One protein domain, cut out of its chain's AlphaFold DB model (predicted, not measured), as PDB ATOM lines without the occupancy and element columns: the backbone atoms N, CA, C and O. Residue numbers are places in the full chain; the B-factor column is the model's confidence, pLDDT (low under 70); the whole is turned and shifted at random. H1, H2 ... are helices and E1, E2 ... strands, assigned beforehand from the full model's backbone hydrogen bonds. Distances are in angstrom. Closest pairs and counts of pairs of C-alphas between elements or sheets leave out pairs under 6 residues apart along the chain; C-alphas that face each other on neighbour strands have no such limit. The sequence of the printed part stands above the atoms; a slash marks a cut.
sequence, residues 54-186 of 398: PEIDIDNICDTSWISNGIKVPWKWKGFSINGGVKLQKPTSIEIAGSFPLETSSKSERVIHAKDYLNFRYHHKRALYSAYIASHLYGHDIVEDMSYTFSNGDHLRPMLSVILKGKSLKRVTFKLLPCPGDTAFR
ATOM      1  N   PRO A  54      63.245 269.240 202.261       91.94
ATOM      2  CA  PRO A  54      63.639 270.561 202.742       91.94
ATOM      3  C   PRO A  54      65.122 270.622 203.097       91.94
ATOM      4  O   PRO A  54      65.724 269.636 203.506       91.94
ATOM      5  N   GLU A  55      65.712 271.800 203.003       89.00
ATOM      6  CA  GLU A  55      67.095 272.017 203.409       89.00
ATOM      7  C   GLU A  55      67.253 271.995 204.941       89.00
ATOM      8  O   GLU A  55      66.436 272.572 205.656       89.00
ATOM      9  N   ILE A  56      68.300 271.331 205.439       88.75
ATOM     10  CA  ILE A  56      68.677 271.284 206.858       88.75
ATOM     11  C   ILE A  56      70.178 271.545 206.963       88.75
ATOM     12  O   ILE A  56      70.968 270.875 206.294       88.75
ATOM     13  N   ASP A  57      70.569 272.485 207.816       89.25
ATOM     14  CA  ASP A  57      71.971 272.717 208.162       89.25
ATOM     15  C   ASP A  57      72.309 272.033 209.490       89.25
ATOM     16  O   ASP A  57      71.517 272.060 210.434       89.25
ATOM     17  N   ILE A  58      73.463 271.377 209.539       86.62
ATOM     18  CA  ILE A  58      73.941 270.630 210.700       86.62
ATOM     19  C   ILE A  58      75.373 271.074 210.965       86.62
ATOM     20  O   ILE A  58      76.270 270.736 210.196       86.62
ATOM     21  N   ASP A  59      75.604 271.758 212.085       86.75
ATOM     22  CA  ASP A  59      76.928 272.282 212.449       86.75
ATOM     23  C   ASP A  59      77.949 271.180 212.756       86.75
ATOM     24  O   ASP A  59      79.135 271.291 212.435       86.75
ATOM     25  N   ASN A  60      77.487 270.094 213.378       88.06
ATOM     26  CA  ASN A  60      78.306 268.948 213.743       88.06
ATOM     27  C   ASN A  60      77.757 267.686 213.083       88.06
ATOM     28  O   ASN A  60      76.700 267.195 213.458       88.06
ATOM     29  N   ILE A  61      78.505 267.112 212.144       85.06
ATOM     30  CA  ILE A  61      78.129 265.873 211.450       85.06
ATOM     31  C   ILE A  61      77.862 264.684 212.398       85.06
ATOM     32  O   ILE A  61      77.149 263.754 212.039       85.06
ATOM     33  N   CYS A  62      78.413 264.683 213.611       85.62
ATOM     34  CA  CYS A  62      78.133 263.652 214.609       85.62
ATOM     35  C   CYS A  62      76.829 263.903 215.391       85.62
ATOM     36  O   CYS A  62      76.391 263.013 216.124       85.62
ATOM     37  N   ASP A  63      76.205 265.076 215.250       87.31
ATOM     38  CA  ASP A  63      74.914 265.379 215.859       87.31
ATOM     39  C   ASP A  63      73.777 264.673 215.108       87.31
ATOM     40  O   ASP A  63      73.567 264.829 213.903       87.31
ATOM     41  N   THR A  64      73.034 263.868 215.861       88.56
ATOM     42  CA  THR A  64      71.896 263.074 215.381       88.56
ATOM     43  C   THR A  64      70.594 263.450 216.085       88.56
ATOM     44  O   THR A  64      69.575 262.803 215.859       88.56
ATOM     45  N   SER A  65      70.603 264.502 216.913       88.31
ATOM     46  CA  SER A  65      69.449 264.954 217.701       88.31
ATOM     47  C   SER A  65      68.272 265.435 216.845       88.31
ATOM     48  O   SER A  65      67.119 265.301 217.249       88.31
ATOM     49  N   TRP A  66      68.550 265.932 215.636       87.81
ATOM     50  CA  TRP A  66      67.545 266.346 214.654       87.81
ATOM     51  C   TRP A  66      66.774 265.166 214.034       87.81
ATOM     52  O   TRP A  66      65.721 265.369 213.425       87.81
ATOM     53  N   ILE A  67      67.269 263.930 214.175       89.69
ATOM     54  CA  ILE A  67      66.624 262.729 213.635       89.69
ATOM     55  C   ILE A  67      65.540 262.265 214.609       89.69
ATOM     56  O   ILE A  67      65.816 261.801 215.713       89.69
ATOM     57  N   SER A  68      64.287 262.359 214.178       86.12
ATOM     58  CA  SER A  68      63.121 261.971 214.969       86.12
ATOM     59  C   SER A  68      62.639 260.545 214.655       86.12
ATOM     60  O   SER A  68      63.214 259.818 213.841       86.12
ATOM     61  N   ASN A  69      61.559 260.124 215.324       85.56
ATOM     62  CA  ASN A  69      60.818 258.892 215.018       85.56
ATOM     63  C   ASN A  69      61.605 257.577 215.187       85.56
ATOM     64  O   ASN A  69      61.287 256.569 214.560       85.56
ATOM     65  N   GLY A  70      62.633 257.566 216.042       85.19
ATOM     66  CA  GLY A  70      63.416 256.362 216.348       85.19
ATOM     67  C   GLY A  70      64.338 255.896 215.215       85.19
ATOM     68  O   GLY A  70      64.906 254.804 215.297       85.19
ATOM     69  N   ILE A  71      64.508 256.713 214.174       92.31
ATOM     70  CA  ILE A  71      65.408 256.430 213.058       92.31
ATOM     71  C   ILE A  71      66.847 256.578 213.536       92.31
ATOM     72  O   ILE A  71      67.199 257.506 214.258       92.31
ATOM     73  N   LYS A  72      67.691 255.631 213.133       91.12
ATOM     74  CA  LYS A  72      69.104 255.591 213.505       91.12
ATOM     75  C   LYS A  72      69.960 255.785 212.273       91.12
ATOM     76  O   LYS A  72      69.647 255.251 211.214       91.12
ATOM     77  N   VAL A  73      71.079 256.479 212.427       90.19
ATOM     78  CA  VAL A  73      72.054 256.587 211.343       90.19
ATOM     79  C   VAL A  73      72.739 255.229 211.128       90.19
ATOM     80  O   VAL A  73      73.205 254.628 212.100       90.19
ATOM     81  N   PRO A  74      72.819 254.714 209.887       88.12
ATOM     82  CA  PRO A  74      73.306 253.364 209.605       88.12
ATOM     83  C   PRO A  74      74.843 253.273 209.540       88.12
ATOM     84  O   PRO A  74      75.391 252.691 208.607       88.12
ATOM     85  N   TRP A  75      75.559 253.830 210.518       81.00
ATOM     86  CA  TRP A  75      77.010 253.649 210.659       81.00
ATOM     87  C   TRP A  75      77.352 252.806 211.893       81.00
ATOM     88  O   TRP A  75      76.627 252.798 212.887       81.00
ATOM     89  N   LYS A  76      78.477 252.084 211.847       65.12
ATOM     90  CA  LYS A  76      78.956 251.229 212.955       65.12
ATOM     91  C   LYS A  76      80.062 251.870 213.811       65.12
ATOM     92  O   LYS A  76      80.444 251.312 214.835       65.12
ATOM     93  N   TRP A  77      80.574 253.030 213.411       66.19
ATOM     94  CA  TRP A  77      81.820 253.608 213.915       66.19
ATOM     95  C   TRP A  77      81.546 254.458 215.158       66.19
ATOM     96  O   TRP A  77      81.213 255.634 215.055       66.19
ATOM     97  N   LYS A  78      81.633 253.860 216.350       59.09
ATOM     98  CA  LYS A  78      81.582 254.609 217.615       59.09
ATOM     99  C   LYS A  78      82.992 255.080 217.982       59.09
ATOM    100  O   LYS A  78      83.920 254.286 217.921       59.09
ATOM    101  N   GLY A  79      83.135 256.342 218.391       64.25
ATOM    102  CA  GLY A  79      84.373 256.866 218.989       64.25
ATOM    103  C   GLY A  79      85.282 257.697 218.075       64.25
ATOM    104  O   GLY A  79      86.242 258.271 218.574       64.25
ATOM    105  N   PHE A  80      84.974 257.830 216.782       71.75
ATOM    106  CA  PHE A  80      85.690 258.757 215.900       71.75
ATOM    107  C   PHE A  80      84.971 260.104 215.852       71.75
ATOM    108  O   PHE A  80      83.798 260.168 215.487       71.75
ATOM    109  N   SER A  81      85.674 261.180 216.207       71.12
ATOM    110  CA  SER A  81      85.156 262.539 216.048       71.12
ATOM    111  C   SER A  81      85.433 263.025 214.629       71.12
ATOM    112  O   SER A  81      86.570 262.976 214.144       71.12
ATOM    113  N   ILE A  82      84.387 263.477 213.941       81.50
ATOM    114  CA  ILE A  82      84.511 264.117 212.637       81.50
ATOM    115  C   ILE A  82      84.093 265.567 212.793       81.50
ATOM    116  O   ILE A  82      82.954 265.872 213.120       81.50
ATOM    117  N   ASN A  83      85.028 266.469 212.517       81.75
ATOM    118  CA  ASN A  83      84.775 267.895 212.662       81.75
ATOM    119  C   ASN A  83      84.031 268.469 211.452       81.75
ATOM    120  O   ASN A  83      84.301 268.108 210.300       81.75
ATOM    121  N   GLY A  84      83.189 269.461 211.714       82.62
ATOM    122  CA  GLY A  84      82.538 270.282 210.701       82.62
ATOM    123  C   GLY A  84      81.121 269.842 210.357       82.62
ATOM    124  O   GLY A  84      80.685 268.738 210.690       82.62
ATOM    125  N   GLY A  85      80.439 270.747 209.664       84.88
ATOM    126  CA  GLY A  85      79.029 270.617 209.354       84.88
ATOM    127  C   GLY A  85      78.719 269.967 208.012       84.88
ATOM    128  O   GLY A  85      79.596 269.691 207.176       84.88
ATOM    129  N   VAL A  86      77.432 269.718 207.810       85.12
ATOM    130  CA  VAL A  86      76.868 269.247 206.553       85.12
ATOM    131  C   VAL A  86      75.512 269.890 206.312       85.12
ATOM    132  O   VAL A  86      74.639 269.892 207.171       85.12
ATOM    133  N   LYS A  87      75.331 270.365 205.084       86.06
ATOM    134  CA  LYS A  87      74.067 270.878 204.588       86.06
ATOM    135  C   LYS A  87      73.335 269.774 203.832       86.06
ATOM    136  O   LYS A  87      73.791 269.333 202.777       86.06
ATOM    137  N   LEU A  88      72.237 269.279 204.387       87.12
ATOM    138  CA  LEU A  88      71.394 268.256 203.777       87.12
ATOM    139  C   LEU A  88      70.292 268.930 202.961       87.12
ATOM    140  O   LEU A  88      69.654 269.870 203.419       87.12
ATOM    141  N   GLN A  89      70.067 268.455 201.743       85.56
ATOM    142  CA  GLN A  89      69.092 269.034 200.820       85.56
ATOM    143  C   GLN A  89      68.543 267.970 199.871       85.56
ATOM    144  O   GLN A  89      69.064 266.851 199.810       85.56
ATOM    145  N   LYS A  90      67.514 268.319 199.093       84.75
ATOM    146  CA  LYS A  90      66.992 267.458 198.025       84.75
ATOM    147  C   LYS A  90      68.100 266.939 197.087       84.75
ATOM    148  O   LYS A  90      69.097 267.637 196.872       84.75
ATOM    149  N   PRO A  91      67.942 265.737 196.502       84.69
ATOM    150  CA  PRO A  91      68.892 265.223 195.533       84.69
ATOM    151  C   PRO A  91      69.017 266.156 194.334       84.69
ATOM    152  O   PRO A  91      68.047 266.743 193.858       84.69
ATOM    153  N   THR A  92      70.242 266.233 193.837       78.00
ATOM    154  CA  THR A  92      70.619 266.920 192.602       78.00
ATOM    155  C   THR A  92      69.962 266.291 191.373       78.00
ATOM    156  O   THR A  92      69.369 266.979 190.550       78.00
ATOM    157  N   SER A  93      70.066 264.971 191.279       75.06
ATOM    158  CA  SER A  93      69.526 264.134 190.218       75.06
ATOM    159  C   SER A  93      69.059 262.817 190.838       75.06
ATOM    160  O   SER A  93      69.456 262.463 191.955       75.06
ATOM    161  N   ILE A  94      68.163 262.110 190.148       75.12
ATOM    162  CA  ILE A  94      67.664 260.802 190.582       75.12
ATOM    163  C   ILE A  94      67.694 259.849 189.392       75.12
ATOM    164  O   ILE A  94      66.783 259.849 188.559       75.12
ATOM    165  N   GLU A  95      68.713 258.997 189.386       73.75
ATOM    166  CA  GLU A  95      68.939 257.979 188.365       73.75
ATOM    167  C   GLU A  95      68.446 256.600 188.828       73.75
ATOM    168  O   GLU A  95      68.576 256.218 189.993       73.75
ATOM    169  N   ILE A  96      67.850 255.838 187.909       65.19
ATOM    170  CA  ILE A  96      67.329 254.487 188.166       65.19
ATOM    171  C   ILE A  96      68.377 253.448 187.756       65.19
ATOM    172  O   ILE A  96      68.467 253.060 186.599       65.19
ATOM    173  N   ALA A  97      69.151 252.935 188.708       58.59
ATOM    174  CA  ALA A  97      70.083 251.848 188.425       58.59
ATOM    175  C   ALA A  97      69.386 250.473 188.334       58.59
ATOM    176  O   ALA A  97      68.412 250.190 189.038       58.59
ATOM    177  N   GLY A  98      69.936 249.573 187.514       55.09
ATOM    178  CA  GLY A  98      69.513 248.172 187.422       55.09
ATOM    179  C   GLY A  98      68.685 247.845 186.177       55.09
ATOM    180  O   GLY A  98      68.875 248.415 185.112       55.09
ATOM    181  N   SER A  99      67.790 246.858 186.281       46.94
ATOM    182  CA  SER A  99      67.072 246.286 185.129       46.94
ATOM    183  C   SER A  99      65.798 247.045 184.715       46.94
ATOM    184  O   SER A  99      64.989 246.494 183.969       46.94
ATOM    185  N   PHE A 100      65.576 248.264 185.219       43.69
ATOM    186  CA  PHE A 100      64.405 249.096 184.904       43.69
ATOM    187  C   PHE A 100      64.821 250.282 184.007       43.69
ATOM    188  O   PHE A 100      65.912 250.806 184.214       43.69
ATOM    189  N   PRO A 101      64.015 250.683 183.000       38.75
ATOM    190  CA  PRO A 101      64.388 251.741 182.056       38.75
ATOM    191  C   PRO A 101      64.578 253.114 182.724       38.75
ATOM    192  O   PRO A 101      63.934 253.424 183.727       38.75
ATOM    193  N   LEU A 102      65.471 253.915 182.138       41.81
ATOM    194  CA  LEU A 102      65.998 255.172 182.671       41.81
ATOM    195  C   LEU A 102      65.513 256.404 181.909       41.81
ATOM    196  O   LEU A 102      65.308 256.357 180.699       41.81
ATOM    197  N   GLU A 103      65.451 257.511 182.643       32.19
ATOM    198  CA  GLU A 103      65.396 258.884 182.143       32.19
ATOM    199  C   GLU A 103      66.427 259.676 182.956       32.19
ATOM    200  O   GLU A 103      66.262 259.804 184.172       32.19
ATOM    201  N   THR A 104      67.499 260.138 182.306       29.70
ATOM    202  CA  THR A 104      68.632 260.830 182.946       29.70
ATOM    203  C   THR A 104      68.379 262.331 183.078       29.70
ATOM    204  O   THR A 104      67.810 262.940 182.170       29.70
ATOM    205  N   SER A 105      68.820 262.966 184.168       30.22
ATOM    206  CA  SER A 105      68.731 264.429 184.363       30.22
ATOM    207  C   SER A 105      70.026 265.046 184.906       30.22
ATOM    208  O   SER A 105      70.783 264.416 185.637       30.22
ATOM    209  N   SER A 106      70.286 266.300 184.517       31.78
ATOM    210  CA  SER A 106      71.587 266.979 184.607       31.78
ATOM    211  C   SER A 106      71.936 267.618 185.971       31.78
ATOM    212  O   SER A 106      71.092 267.819 186.838       31.78
ATOM    213  N   LYS A 107      73.244 267.904 186.110       34.97
ATOM    214  CA  LYS A 107      74.082 268.303 187.270       34.97
ATOM    215  C   LYS A 107      73.521 269.350 188.258       34.97
ATOM    216  O   LYS A 107      72.883 270.315 187.860       34.97
ATOM    217  N   SER A 108      73.932 269.246 189.534       35.28
ATOM    218  CA  SER A 108      73.768 270.272 190.588       35.28
ATOM    219  C   SER A 108      74.930 270.327 191.608       35.28
ATOM    220  O   SER A 108      75.881 269.543 191.552       35.28
ATOM    221  N   GLU A 109      74.852 271.341 192.473       42.59
ATOM    222  CA  GLU A 109      75.849 271.929 193.371       42.59
ATOM    223  C   GLU A 109      76.308 271.024 194.535       42.59
ATOM    224  O   GLU A 109      75.599 270.143 195.028       42.59
ATOM    225  N   ARG A 110      77.557 271.234 194.977       52.47
ATOM    226  CA  ARG A 110      78.315 270.288 195.810       52.47
ATOM    227  C   ARG A 110      77.985 270.387 197.307       52.47
ATOM    228  O   ARG A 110      78.564 271.195 198.021       52.47
ATOM    229  N   VAL A 111      77.183 269.442 197.802       65.69
ATOM    230  CA  VAL A 111      77.035 269.094 199.242       65.69
ATOM    231  C   VAL A 111      78.339 268.520 199.845       65.69
ATOM    232  O   VAL A 111      78.551 268.497 201.062       65.69
ATOM    233  N   ILE A 112      79.240 268.046 198.982       79.94
ATOM    234  CA  ILE A 112      80.490 267.371 199.342       79.94
ATOM    235  C   ILE A 112      81.664 268.346 199.218       79.94
ATOM    236  O   ILE A 112      81.901 268.933 198.162       79.94
ATOM    237  N   HIS A 113      82.434 268.479 200.295       85.88
ATOM    238  CA  HIS A 113      83.641 269.293 200.341       85.88
ATOM    239  C   HIS A 113      84.831 268.547 199.719       85.88
ATOM    240  O   HIS A 113      84.949 267.327 199.821       85.88
ATOM    241  N   ALA A 114      85.784 269.286 199.145       87.19
ATOM    242  CA  ALA A 114      86.917 268.732 198.399       87.19
ATOM    243  C   ALA A 114      87.805 267.750 199.190       87.19
ATOM    244  O   ALA A 114      88.529 266.972 198.580       87.19
ATOM    245  N   LYS A 115      87.764 267.783 200.531       90.69
ATOM    246  CA  LYS A 115      88.522 266.897 201.442       90.69
ATOM    247  C   LYS A 115      87.675 265.812 202.116       90.69
ATOM    248  O   LYS A 115      88.190 265.090 202.964       90.69
ATOM    249  N   ASP A 116      86.400 265.672 201.759       91.00
ATOM    250  CA  ASP A 116      85.527 264.663 202.376       91.00
ATOM    251  C   ASP A 116      85.885 263.222 201.983       91.00
ATOM    252  O   ASP A 116      85.381 262.279 202.581       91.00
ATOM    253  N   TYR A 117      86.807 263.035 201.039       92.75
ATOM    254  CA  TYR A 117      87.401 261.731 200.760       92.75
ATOM    255  C   TYR A 117      88.295 261.207 201.897       92.75
ATOM    256  O   TYR A 117      88.639 260.030 201.889       92.75
ATOM    257  N   LEU A 118      88.696 262.048 202.858       93.44
ATOM    258  CA  LEU A 118      89.541 261.649 203.986       93.44
ATOM    259  C   LEU A 118      88.710 261.129 205.157       93.44
ATOM    260  O   LEU A 118      87.621 261.639 205.417       93.44
ATOM    261  N   ASN A 119      89.294 260.220 205.941       92.06
ATOM    262  CA  ASN A 119      88.884 259.954 207.326       92.06
ATOM    263  C   ASN A 119      87.379 259.642 207.492       92.06
ATOM    264  O   ASN A 119      86.728 260.173 208.391       92.06
ATOM    265  N   PHE A 120      86.801 258.846 206.585       91.19
ATOM    266  CA  PHE A 120      85.381 258.455 206.590       91.19
ATOM    267  C   PHE A 120      84.366 259.611 206.558       91.19
ATOM    268  O   PHE A 120      83.176 259.388 206.802       91.19
ATOM    269  N   ARG A 121      84.785 260.842 206.230       90.75
ATOM    270  CA  ARG A 121      83.890 262.011 206.175       90.75
ATOM    271  C   ARG A 121      82.761 261.797 205.172       90.75
ATOM    272  O   ARG A 121      81.597 261.996 205.508       90.75
ATOM    273  N   TYR A 122      83.099 261.341 203.967       90.81
ATOM    274  CA  TYR A 122      82.127 260.995 202.935       90.81
ATOM    275  C   TYR A 122      81.149 259.916 203.417       90.81
ATOM    276  O   TYR A 122      79.940 260.116 203.320       90.81
ATOM    277  N   HIS A 123      81.637 258.815 203.998       90.50
ATOM    278  CA  HIS A 123      80.779 257.731 204.497       90.50
ATOM    279  C   HIS A 123      79.807 258.199 205.579       90.50
ATOM    280  O   HIS A 123      78.644 257.798 205.566       90.50
ATOM    281  N   HIS A 124      80.243 259.094 206.471       89.00
ATOM    282  CA  HIS A 124      79.364 259.692 207.476       89.00
ATOM    283  C   HIS A 124      78.299 260.581 206.837       89.00
ATOM    284  O   HIS A 124      77.115 260.397 207.115       89.00
ATOM    285  N   LYS A 125      78.685 261.479 205.919       88.44
ATOM    286  CA  LYS A 125      77.724 262.316 205.177       88.44
ATOM    287  C   LYS A 125      76.708 261.461 204.421       88.44
ATOM    288  O   LYS A 125      75.517 261.744 204.453       88.44
ATOM    289  N   ARG A 126      77.164 260.380 203.791       88.88
ATOM    290  CA  ARG A 126      76.337 259.425 203.048       88.88
ATOM    291  C   ARG A 126      75.339 258.689 203.950       88.88
ATOM    292  O   ARG A 126      74.168 258.539 203.592       88.88
ATOM    293  N   ALA A 127      75.777 258.240 205.126       89.44
ATOM    294  CA  ALA A 127      74.911 257.590 206.106       89.44
ATOM    295  C   ALA A 127      73.884 258.572 206.700       89.44
ATOM    296  O   ALA A 127      72.706 258.226 206.784       89.44
ATOM    297  N   LEU A 128      74.285 259.809 207.018       89.19
ATOM    298  CA  LEU A 128      73.360 260.874 207.436       89.19
ATOM    299  C   LEU A 128      72.346 261.202 206.359       89.19
ATOM    300  O   LEU A 128      71.167 261.305 206.661       89.19
ATOM    301  N   TYR A 129      72.777 261.297 205.102       90.12
ATOM    302  CA  TYR A 129      71.869 261.536 203.988       90.12
ATOM    303  C   TYR A 129      70.840 260.405 203.844       90.12
ATOM    304  O   TYR A 129      69.663 260.652 203.595       90.12
ATOM    305  N   SER A 130      71.247 259.155 204.090       91.00
ATOM    306  CA  SER A 130      70.322 258.013 204.141       91.00
ATOM    307  C   SER A 130      69.326 258.122 205.301       91.00
ATOM    308  O   SER A 130      68.158 257.775 205.140       91.00
ATOM    309  N   ALA A 131      69.767 258.597 206.471       91.62
ATOM    310  CA  ALA A 131      68.901 258.832 207.628       91.62
ATOM    311  C   ALA A 131      67.947 260.014 207.426       91.62
ATOM    312  O   ALA A 131      66.785 259.927 207.800       91.62
ATOM    313  N   TYR A 132      68.407 261.063 206.754       91.44
ATOM    314  CA  TYR A 132      67.615 262.214 206.342       91.44
ATOM    315  C   TYR A 132      66.507 261.843 205.360       91.44
ATOM    316  O   TYR A 132      65.359 262.241 205.543       91.44
ATOM    317  N   ILE A 133      66.811 261.029 204.345       92.38
ATOM    318  CA  ILE A 133      65.769 260.503 203.456       92.38
ATOM    319  C   ILE A 133      64.790 259.648 204.267       92.38
ATOM    320  O   ILE A 133      63.577 259.810 204.137       92.38
ATOM    321  N   ALA A 134      65.300 258.761 205.126       94.38
ATOM    322  CA  ALA A 134      64.456 257.906 205.953       94.38
ATOM    323  C   ALA A 134      63.520 258.724 206.859       94.38
ATOM    324  O   ALA A 134      62.337 258.406 206.938       94.38
ATOM    325  N   SER A 135      63.999 259.800 207.492       94.06
ATOM    326  CA  SER A 135      63.189 260.635 208.390       94.06
ATOM    327  C   SER A 135      62.037 261.338 207.693       94.06
ATOM    328  O   SER A 135      60.976 261.478 208.290       94.06
ATOM    329  N   HIS A 136      62.215 261.716 206.428       92.56
ATOM    330  CA  HIS A 136      61.162 262.349 205.635       92.56
ATOM    331  C   HIS A 136      60.211 261.347 204.970       92.56
ATOM    332  O   HIS A 136      59.075 261.694 204.653       92.56
ATOM    333  N   LEU A 137      60.653 260.107 204.751       94.19
ATOM    334  CA  LEU A 137      59.796 259.030 204.252       94.19
ATOM    335  C   LEU A 137      59.008 258.335 205.367       94.19
ATOM    336  O   LEU A 137      57.964 257.737 205.100       94.19
ATOM    337  N   TYR A 138      59.484 258.401 206.610       94.25
ATOM    338  CA  TYR A 138      58.824 257.775 207.746       94.25
ATOM    339  C   TYR A 138      57.421 258.345 207.964       94.25
ATOM    340  O   TYR A 138      57.234 259.549 208.118       94.25
ATOM    341  N   GLY A 139      56.422 257.463 207.980       88.88
ATOM    342  CA  GLY A 139      55.017 257.848 208.132       88.88
ATOM    343  C   GLY A 139      54.373 258.451 206.878       88.88
ATOM    344  O   GLY A 139      53.182 258.759 206.914       88.88
ATOM    345  N   HIS A 140      55.102 258.586 205.762       94.69
ATOM    346  CA  HIS A 140      54.530 259.071 204.508       94.69
ATOM    347  C   HIS A 140      53.477 258.085 203.974       94.69
ATOM    348  O   HIS A 140      53.653 256.865 204.008       94.69
ATOM    349  N   ASP A 141      52.372 258.606 203.436       94.56
ATOM    350  CA  ASP A 141      51.210 257.817 203.010       94.56
ATOM    351  C   ASP A 141      51.535 256.710 201.989       94.56
ATOM    352  O   ASP A 141      50.932 255.637 202.059       94.56
ATOM    353  N   ILE A 142      52.505 256.927 201.093       93.81
ATOM    354  CA  ILE A 142      52.932 255.957 200.080       93.81
ATOM    355  C   ILE A 142      53.876 254.862 200.597       93.81
ATOM    356  O   ILE A 142      54.110 253.912 199.854       93.81
ATOM    357  N   VAL A 143      54.438 254.975 201.803       94.94
ATOM    358  CA  VAL A 143      55.448 254.038 202.329       94.94
ATOM    359  C   VAL A 143      54.771 252.961 203.177       94.94
ATOM    360  O   VAL A 143      54.071 253.272 204.134       94.94
ATOM    361  N   GLU A 144      54.955 251.693 202.806       94.44
ATOM    362  CA  GLU A 144      54.472 250.528 203.565       94.44
ATOM    363  C   GLU A 144      55.494 250.107 204.624       94.44
ATOM    364  O   GLU A 144      55.137 249.918 205.781       94.44
ATOM    365  N   ASP A 145      56.755 249.954 204.217       93.81
ATOM    366  CA  ASP A 145      57.841 249.487 205.079       93.81
ATOM    367  C   ASP A 145      59.180 250.086 204.631       93.81
ATOM    368  O   ASP A 145      59.359 250.460 203.464       93.81
ATOM    369  N   MET A 146      60.123 250.189 205.564       94.25
ATOM    370  CA  MET A 146      61.419 250.809 205.342       94.25
ATOM    371  C   MET A 146      62.498 250.189 206.233       94.25
ATOM    372  O   MET A 146      62.348 250.084 207.446       94.25
ATOM    373  N   SER A 147      63.633 249.830 205.635       93.31
ATOM    374  CA  SER A 147      64.770 249.247 206.351       93.31
ATOM    375  C   SER A 147      66.104 249.612 205.707       93.31
ATOM    376  O   SER A 147      66.183 249.915 204.516       93.31
ATOM    377  N   TYR A 148      67.184 249.569 206.487       91.94
ATOM    378  CA  TYR A 148      68.531 249.665 205.930       91.94
ATOM    379  C   TYR A 148      68.992 248.318 205.383       91.94
ATOM    380  O   TYR A 148      68.766 247.267 205.980       91.94
ATOM    381  N   THR A 149      69.687 248.357 204.253       88.50
ATOM    382  CA  THR A 149      70.338 247.196 203.645       88.50
ATOM    383  C   THR A 149      71.736 247.572 203.156       88.50
ATOM    384  O   THR A 149      72.100 248.744 203.147       88.50
ATOM    385  N   PHE A 150      72.515 246.591 202.713       83.19
ATOM    386  CA  PHE A 150      73.879 246.781 202.224       83.19
ATOM    387  C   PHE A 150      74.022 246.103 200.863       83.19
ATOM    388  O   PHE A 150      73.549 244.978 200.675       83.19
ATOM    389  N   SER A 151      74.622 246.789 199.888       72.19
ATOM    390  CA  SER A 151      74.846 246.197 198.566       72.19
ATOM    391  C   SER A 151      75.968 245.182 198.685       72.19
ATOM    392  O   SER A 151      77.040 245.541 199.159       72.19
ATOM    393  N   ASN A 152      75.722 243.927 198.299       70.06
ATOM    394  CA  ASN A 152      76.707 242.842 198.383       70.06
ATOM    395  C   ASN A 152      77.433 242.802 199.742       70.06
ATOM    396  O   ASN A 152      78.645 242.661 199.778       70.06
ATOM    397  N   GLY A 153      76.720 243.027 200.852       70.50
ATOM    398  CA  GLY A 153      77.297 242.987 202.201       70.50
ATOM    399  C   GLY A 153      78.239 244.140 202.587       70.50
ATOM    400  O   GLY A 153      78.734 244.127 203.710       70.50
ATOM    401  N   ASP A 154      78.459 245.145 201.731       79.62
ATOM    402  CA  ASP A 154      79.359 246.264 202.032       79.62
ATOM    403  C   ASP A 154      78.765 247.198 203.101       79.62
ATOM    404  O   ASP A 154      77.873 248.015 202.848       79.62
ATOM    405  N   HIS A 155      79.289 247.084 204.320       80.62
ATOM    406  CA  HIS A 155      78.855 247.864 205.474       80.62
ATOM    407  C   HIS A 155      79.233 249.347 205.420       80.62
ATOM    408  O   HIS A 155      78.659 250.133 206.176       80.62
ATOM    409  N   LEU A 156      80.167 249.746 204.553       83.81
ATOM    410  CA  LEU A 156      80.542 251.148 204.365       83.81
ATOM    411  C   LEU A 156      79.491 251.915 203.560       83.81
ATOM    412  O   LEU A 156      79.441 253.145 203.617       83.81
ATOM    413  N   ARG A 157      78.634 251.196 202.827       86.06
ATOM    414  CA  ARG A 157      77.687 251.770 201.866       86.06
ATOM    415  C   ARG A 157      76.237 251.364 202.162       86.06
ATOM    416  O   ARG A 157      75.593 250.719 201.331       86.06
ATOM    417  N   PRO A 158      75.670 251.771 203.318       86.31
ATOM    418  CA  PRO A 158      74.271 251.497 203.647       86.31
ATOM    419  C   PRO A 158      73.308 252.089 202.610       86.31
ATOM    420  O   PRO A 158      73.505 253.189 202.108       86.31
ATOM    421  N   MET A 159      72.237 251.385 202.291       87.75
ATOM    422  CA  MET A 159      71.195 251.842 201.373       87.75
ATOM    423  C   MET A 159      69.853 251.787 202.082       87.75
ATOM    424  O   MET A 159      69.635 250.926 202.940       87.75
ATOM    425  N   LEU A 160      68.934 252.662 201.694       91.25
ATOM    426  CA  LEU A 160      67.574 252.628 202.213       91.25
ATOM    427  C   LEU A 160      66.710 251.750 201.306       91.25
ATOM    428  O   LEU A 160      66.553 252.042 200.123       91.25
ATOM    429  N   SER A 161      66.170 250.661 201.844       92.19
ATOM    430  CA  SER A 161      65.153 249.846 201.182       92.19
ATOM    431  C   SER A 161      63.775 250.343 201.577       92.19
ATOM    432  O   SER A 161      63.463 250.422 202.761       92.19
ATOM    433  N   VAL A 162      62.955 250.653 200.581       92.88
ATOM    434  CA  VAL A 162      61.601 251.177 200.744       92.88
ATOM    435  C   VAL A 162      60.633 250.257 200.011       92.88
ATOM    436  O   VAL A 162      60.809 249.959 198.827       92.88
ATOM    437  N   ILE A 163      59.595 249.812 200.708       92.12
ATOM    438  CA  ILE A 163      58.447 249.126 200.121       92.12
ATOM    439  C   ILE A 163      57.307 250.137 200.082       92.12
ATOM    440  O   ILE A 163      56.973 250.751 201.093       92.12
ATOM    441  N   LEU A 164      56.721 250.337 198.903       92.69
ATOM    442  CA  LEU A 164      55.623 251.285 198.716       92.69
ATOM    443  C   LEU A 164      54.264 250.589 198.833       92.69
ATOM    444  O   LEU A 164      54.100 249.440 198.412       92.69
ATOM    445  N   LYS A 165      53.265 251.313 199.345       93.38
ATOM    446  CA  LYS A 165      51.891 250.827 199.468       93.38
ATOM    447  C   LYS A 165      51.288 250.531 198.101       93.38
ATOM    448  O   LYS A 165      51.398 251.309 197.151       93.38
ATOM    449  N   GLY A 166      50.574 249.413 198.035       89.62
ATOM    450  CA  GLY A 166      49.848 248.960 196.853       89.62
ATOM    451  C   GLY A 166      49.971 247.453 196.672       89.62
ATOM    452  O   GLY A 166      51.063 246.894 196.756       89.62
ATOM    453  N   LYS A 167      48.853 246.769 196.390       83.81
ATOM    454  CA  LYS A 167      48.816 245.297 196.263       83.81
ATOM    455  C   LYS A 167      49.868 244.768 195.275       83.81
ATOM    456  O   LYS A 167      50.543 243.789 195.570       83.81
ATOM    457  N   SER A 168      50.059 245.465 194.156       82.75
ATOM    458  CA  SER A 168      51.024 245.106 193.105       82.75
ATOM    459  C   SER A 168      52.483 245.478 193.418       82.75
ATOM    460  O   SER A 168      53.378 245.059 192.686       82.75
ATOM    461  N   LEU A 169      52.732 246.242 194.491       83.19
ATOM    462  CA  LEU A 169      54.054 246.736 194.899       83.19
ATOM    463  C   LEU A 169      54.633 245.999 196.115       83.19
ATOM    464  O   LEU A 169      55.821 246.126 196.373       83.19
ATOM    465  N   LYS A 170      53.855 245.147 196.797       80.19
ATOM    466  CA  LYS A 170      54.315 244.384 197.978       80.19
ATOM    467  C   LYS A 170      55.569 243.528 197.748       80.19
ATOM    468  O   LYS A 170      56.258 243.185 198.696       80.19
ATOM    469  N   ARG A 171      55.846 243.147 196.496       82.06
ATOM    470  CA  ARG A 171      57.036 242.369 196.093       82.06
ATOM    471  C   ARG A 171      58.083 243.211 195.356       82.06
ATOM    472  O   ARG A 171      58.931 242.658 194.663       82.06
ATOM    473  N   VAL A 172      57.972 244.533 195.419       84.75
ATOM    474  CA  VAL A 172      58.886 245.475 194.773       84.75
ATOM    475  C   VAL A 172      59.558 246.293 195.865       84.75
ATOM    476  O   VAL A 172      58.898 247.024 196.599       84.75
ATOM    477  N   THR A 173      60.876 246.170 195.953       88.00
ATOM    478  CA  THR A 173      61.694 246.950 196.881       88.00
ATOM    479  C   THR A 173      62.446 248.015 196.102       88.00
ATOM    480  O   THR A 173      63.225 247.700 195.202       88.00
ATOM    481  N   PHE A 174      62.231 249.272 196.468       88.19
ATOM    482  CA  PHE A 174      62.968 250.411 195.945       88.19
ATOM    483  C   PHE A 174      64.197 250.620 196.820       88.19
ATOM    484  O   PHE A 174      64.072 250.845 198.021       88.19
ATOM    485  N   LYS A 175      65.389 250.509 196.237       88.94
ATOM    486  CA  LYS A 175      66.643 250.773 196.944       88.94
ATOM    487  C   LYS A 175      67.104 252.177 196.591       88.94
ATOM    488  O   LYS A 175      67.292 252.471 195.415       88.94
ATOM    489  N   LEU A 176      67.266 253.025 197.597       88.69
ATOM    490  CA  LEU A 176      67.780 254.382 197.456       88.69
ATOM    491  C   LEU A 176      69.257 254.388 197.847       88.69
ATOM    492  O   LEU A 176      69.619 253.990 198.960       88.69
ATOM    493  N   LEU A 177      70.096 254.812 196.903       86.25
ATOM    494  CA  LEU A 177      71.549 254.830 197.018       86.25
ATOM    495  C   LEU A 177      72.034 256.277 196.919       86.25
ATOM    496  O   LEU A 177      71.994 256.847 195.830       86.25
ATOM    497  N   PRO A 178      72.492 256.888 198.020       85.81
ATOM    498  CA  PRO A 178      73.170 258.172 197.933       85.81
ATOM    499  C   PRO A 178      74.538 257.997 197.269       85.81
ATOM    500  O   PRO A 178      75.403 257.309 197.814       85.81
ATOM    501  N   CYS A 179      74.735 258.645 196.124       82.50
ATOM    502  CA  CYS A 179      75.999 258.664 195.391       82.50
ATOM    503  C   CYS A 179      76.509 260.110 195.266       82.50
ATOM    504  O   CYS A 179      75.703 261.042 195.197       82.50
ATOM    505  N   PRO A 180      77.834 260.330 195.262       81.38
ATOM    506  CA  PRO A 180      78.400 261.624 194.933       81.38
ATOM    507  C   PRO A 180      78.294 261.846 193.417       81.38
ATOM    508  O   PRO A 180      78.162 260.892 192.653       81.38
ATOM    509  N   GLY A 181      78.413 263.096 192.970       72.62
ATOM    510  CA  GLY A 181      78.607 263.357 191.543       72.62
ATOM    511  C   GLY A 181      79.912 262.731 191.032       72.62
ATOM    512  O   GLY A 181      80.902 262.660 191.765       72.62
ATOM    513  N   ASP A 182      79.929 262.344 189.759       71.31
ATOM    514  CA  ASP A 182      81.064 261.725 189.054       71.31
ATOM    515  C   ASP A 182      82.383 262.528 189.118       71.31
ATOM    516  O   ASP A 182      83.475 261.974 189.010       71.31
ATOM    517  N   THR A 183      82.286 263.841 189.337       78.06
ATOM    518  CA  THR A 183      83.406 264.792 189.442       78.06
ATOM    519  C   THR A 183      83.686 265.262 190.872       78.06
ATOM    520  O   THR A 183      84.464 266.202 191.068       78.06
ATOM    521  N   ALA A 184      83.060 264.657 191.890       81.44
ATOM    522  CA  ALA A 184      83.229 265.066 193.288       81.44
ATOM    523  C   ALA A 184      84.700 265.021 193.735       81.44
ATOM    524  O   ALA A 184      85.168 265.921 194.434       81.44
ATOM    525  N   PHE A 185      85.437 264.012 193.269       89.62
ATOM    526  CA  PHE A 185      86.848 263.804 193.561       89.62
ATOM    527  C   PHE A 185      87.610 263.356 192.306       89.62
ATOM    528  O   PHE A 185      87.021 262.997 191.291       89.62
ATOM    529  N   ARG A 186      88.941 263.384 192.385       92.50
ATOM    530  CA  ARG A 186      89.845 262.851 191.357       92.50
ATOM    531  C   ARG A 186      90.075 261.358 191.604       92.50
ATOM    532  O   ARG A 186      90.409 261.011 192.737       92.50
TER     533      ARG A 186
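AT A GLANCE: This is residues 54 to 186 of the 398 residues of the protein "Nucleolar protein 6" of Stichopus japonicus (UniProt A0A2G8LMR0). In a model with little regular structure, helix H1 is the core between the antiparallel sheet E3-E4-E5 and the small antiparallel hairpin E1-E2, amid long loops. Of 133 printed residues, 42 are in one named helix and five strands, order E1 E2 H1 E3 E4 E5, class mixed. It is compact, radius of gyration of the C-alphas 15.3 A, spanning 46 by 34 by 31 A.

IN THESE COORDINATES: E1, residues 56 to 58, begins at C-alpha 56 (68.677, 271.284, 206.858); E2 is 86 to 88. H1, 121 to 137, measures 24.4 A, E3, 143 to 150, 19.8 A, and E4, 158 to 164, 19.3 A. E5, 173 to 176, ends at C-alpha 176 (67.780, 254.382, 197.456).

HOW THE PARTS SIT: In hairpin E1-E2, N 56 and O 88 are 2.8 A apart. The closest C-alphas of E2 and H1, Leu 88 and Tyr 129, are 6.7 A apart. H1, every O i to N i+4 pair within hydrogen-bond range, is on one face of the meander E3-E4-E5, successive antiparallel neighbours, making two layers; its height is 9.1 A. N 147 and O 161 are 2.9 A apart, N 162 and O 174 2.8 A.

THE WHOLE: The farthest C-alphas, Asn 83 and Lys 167, are 45.5 A apart. The printed part has no cut; links E1 to E2 and E2 to H1 are long. Residues 76 to 79 and 96 to 111 have pLDDT under 70.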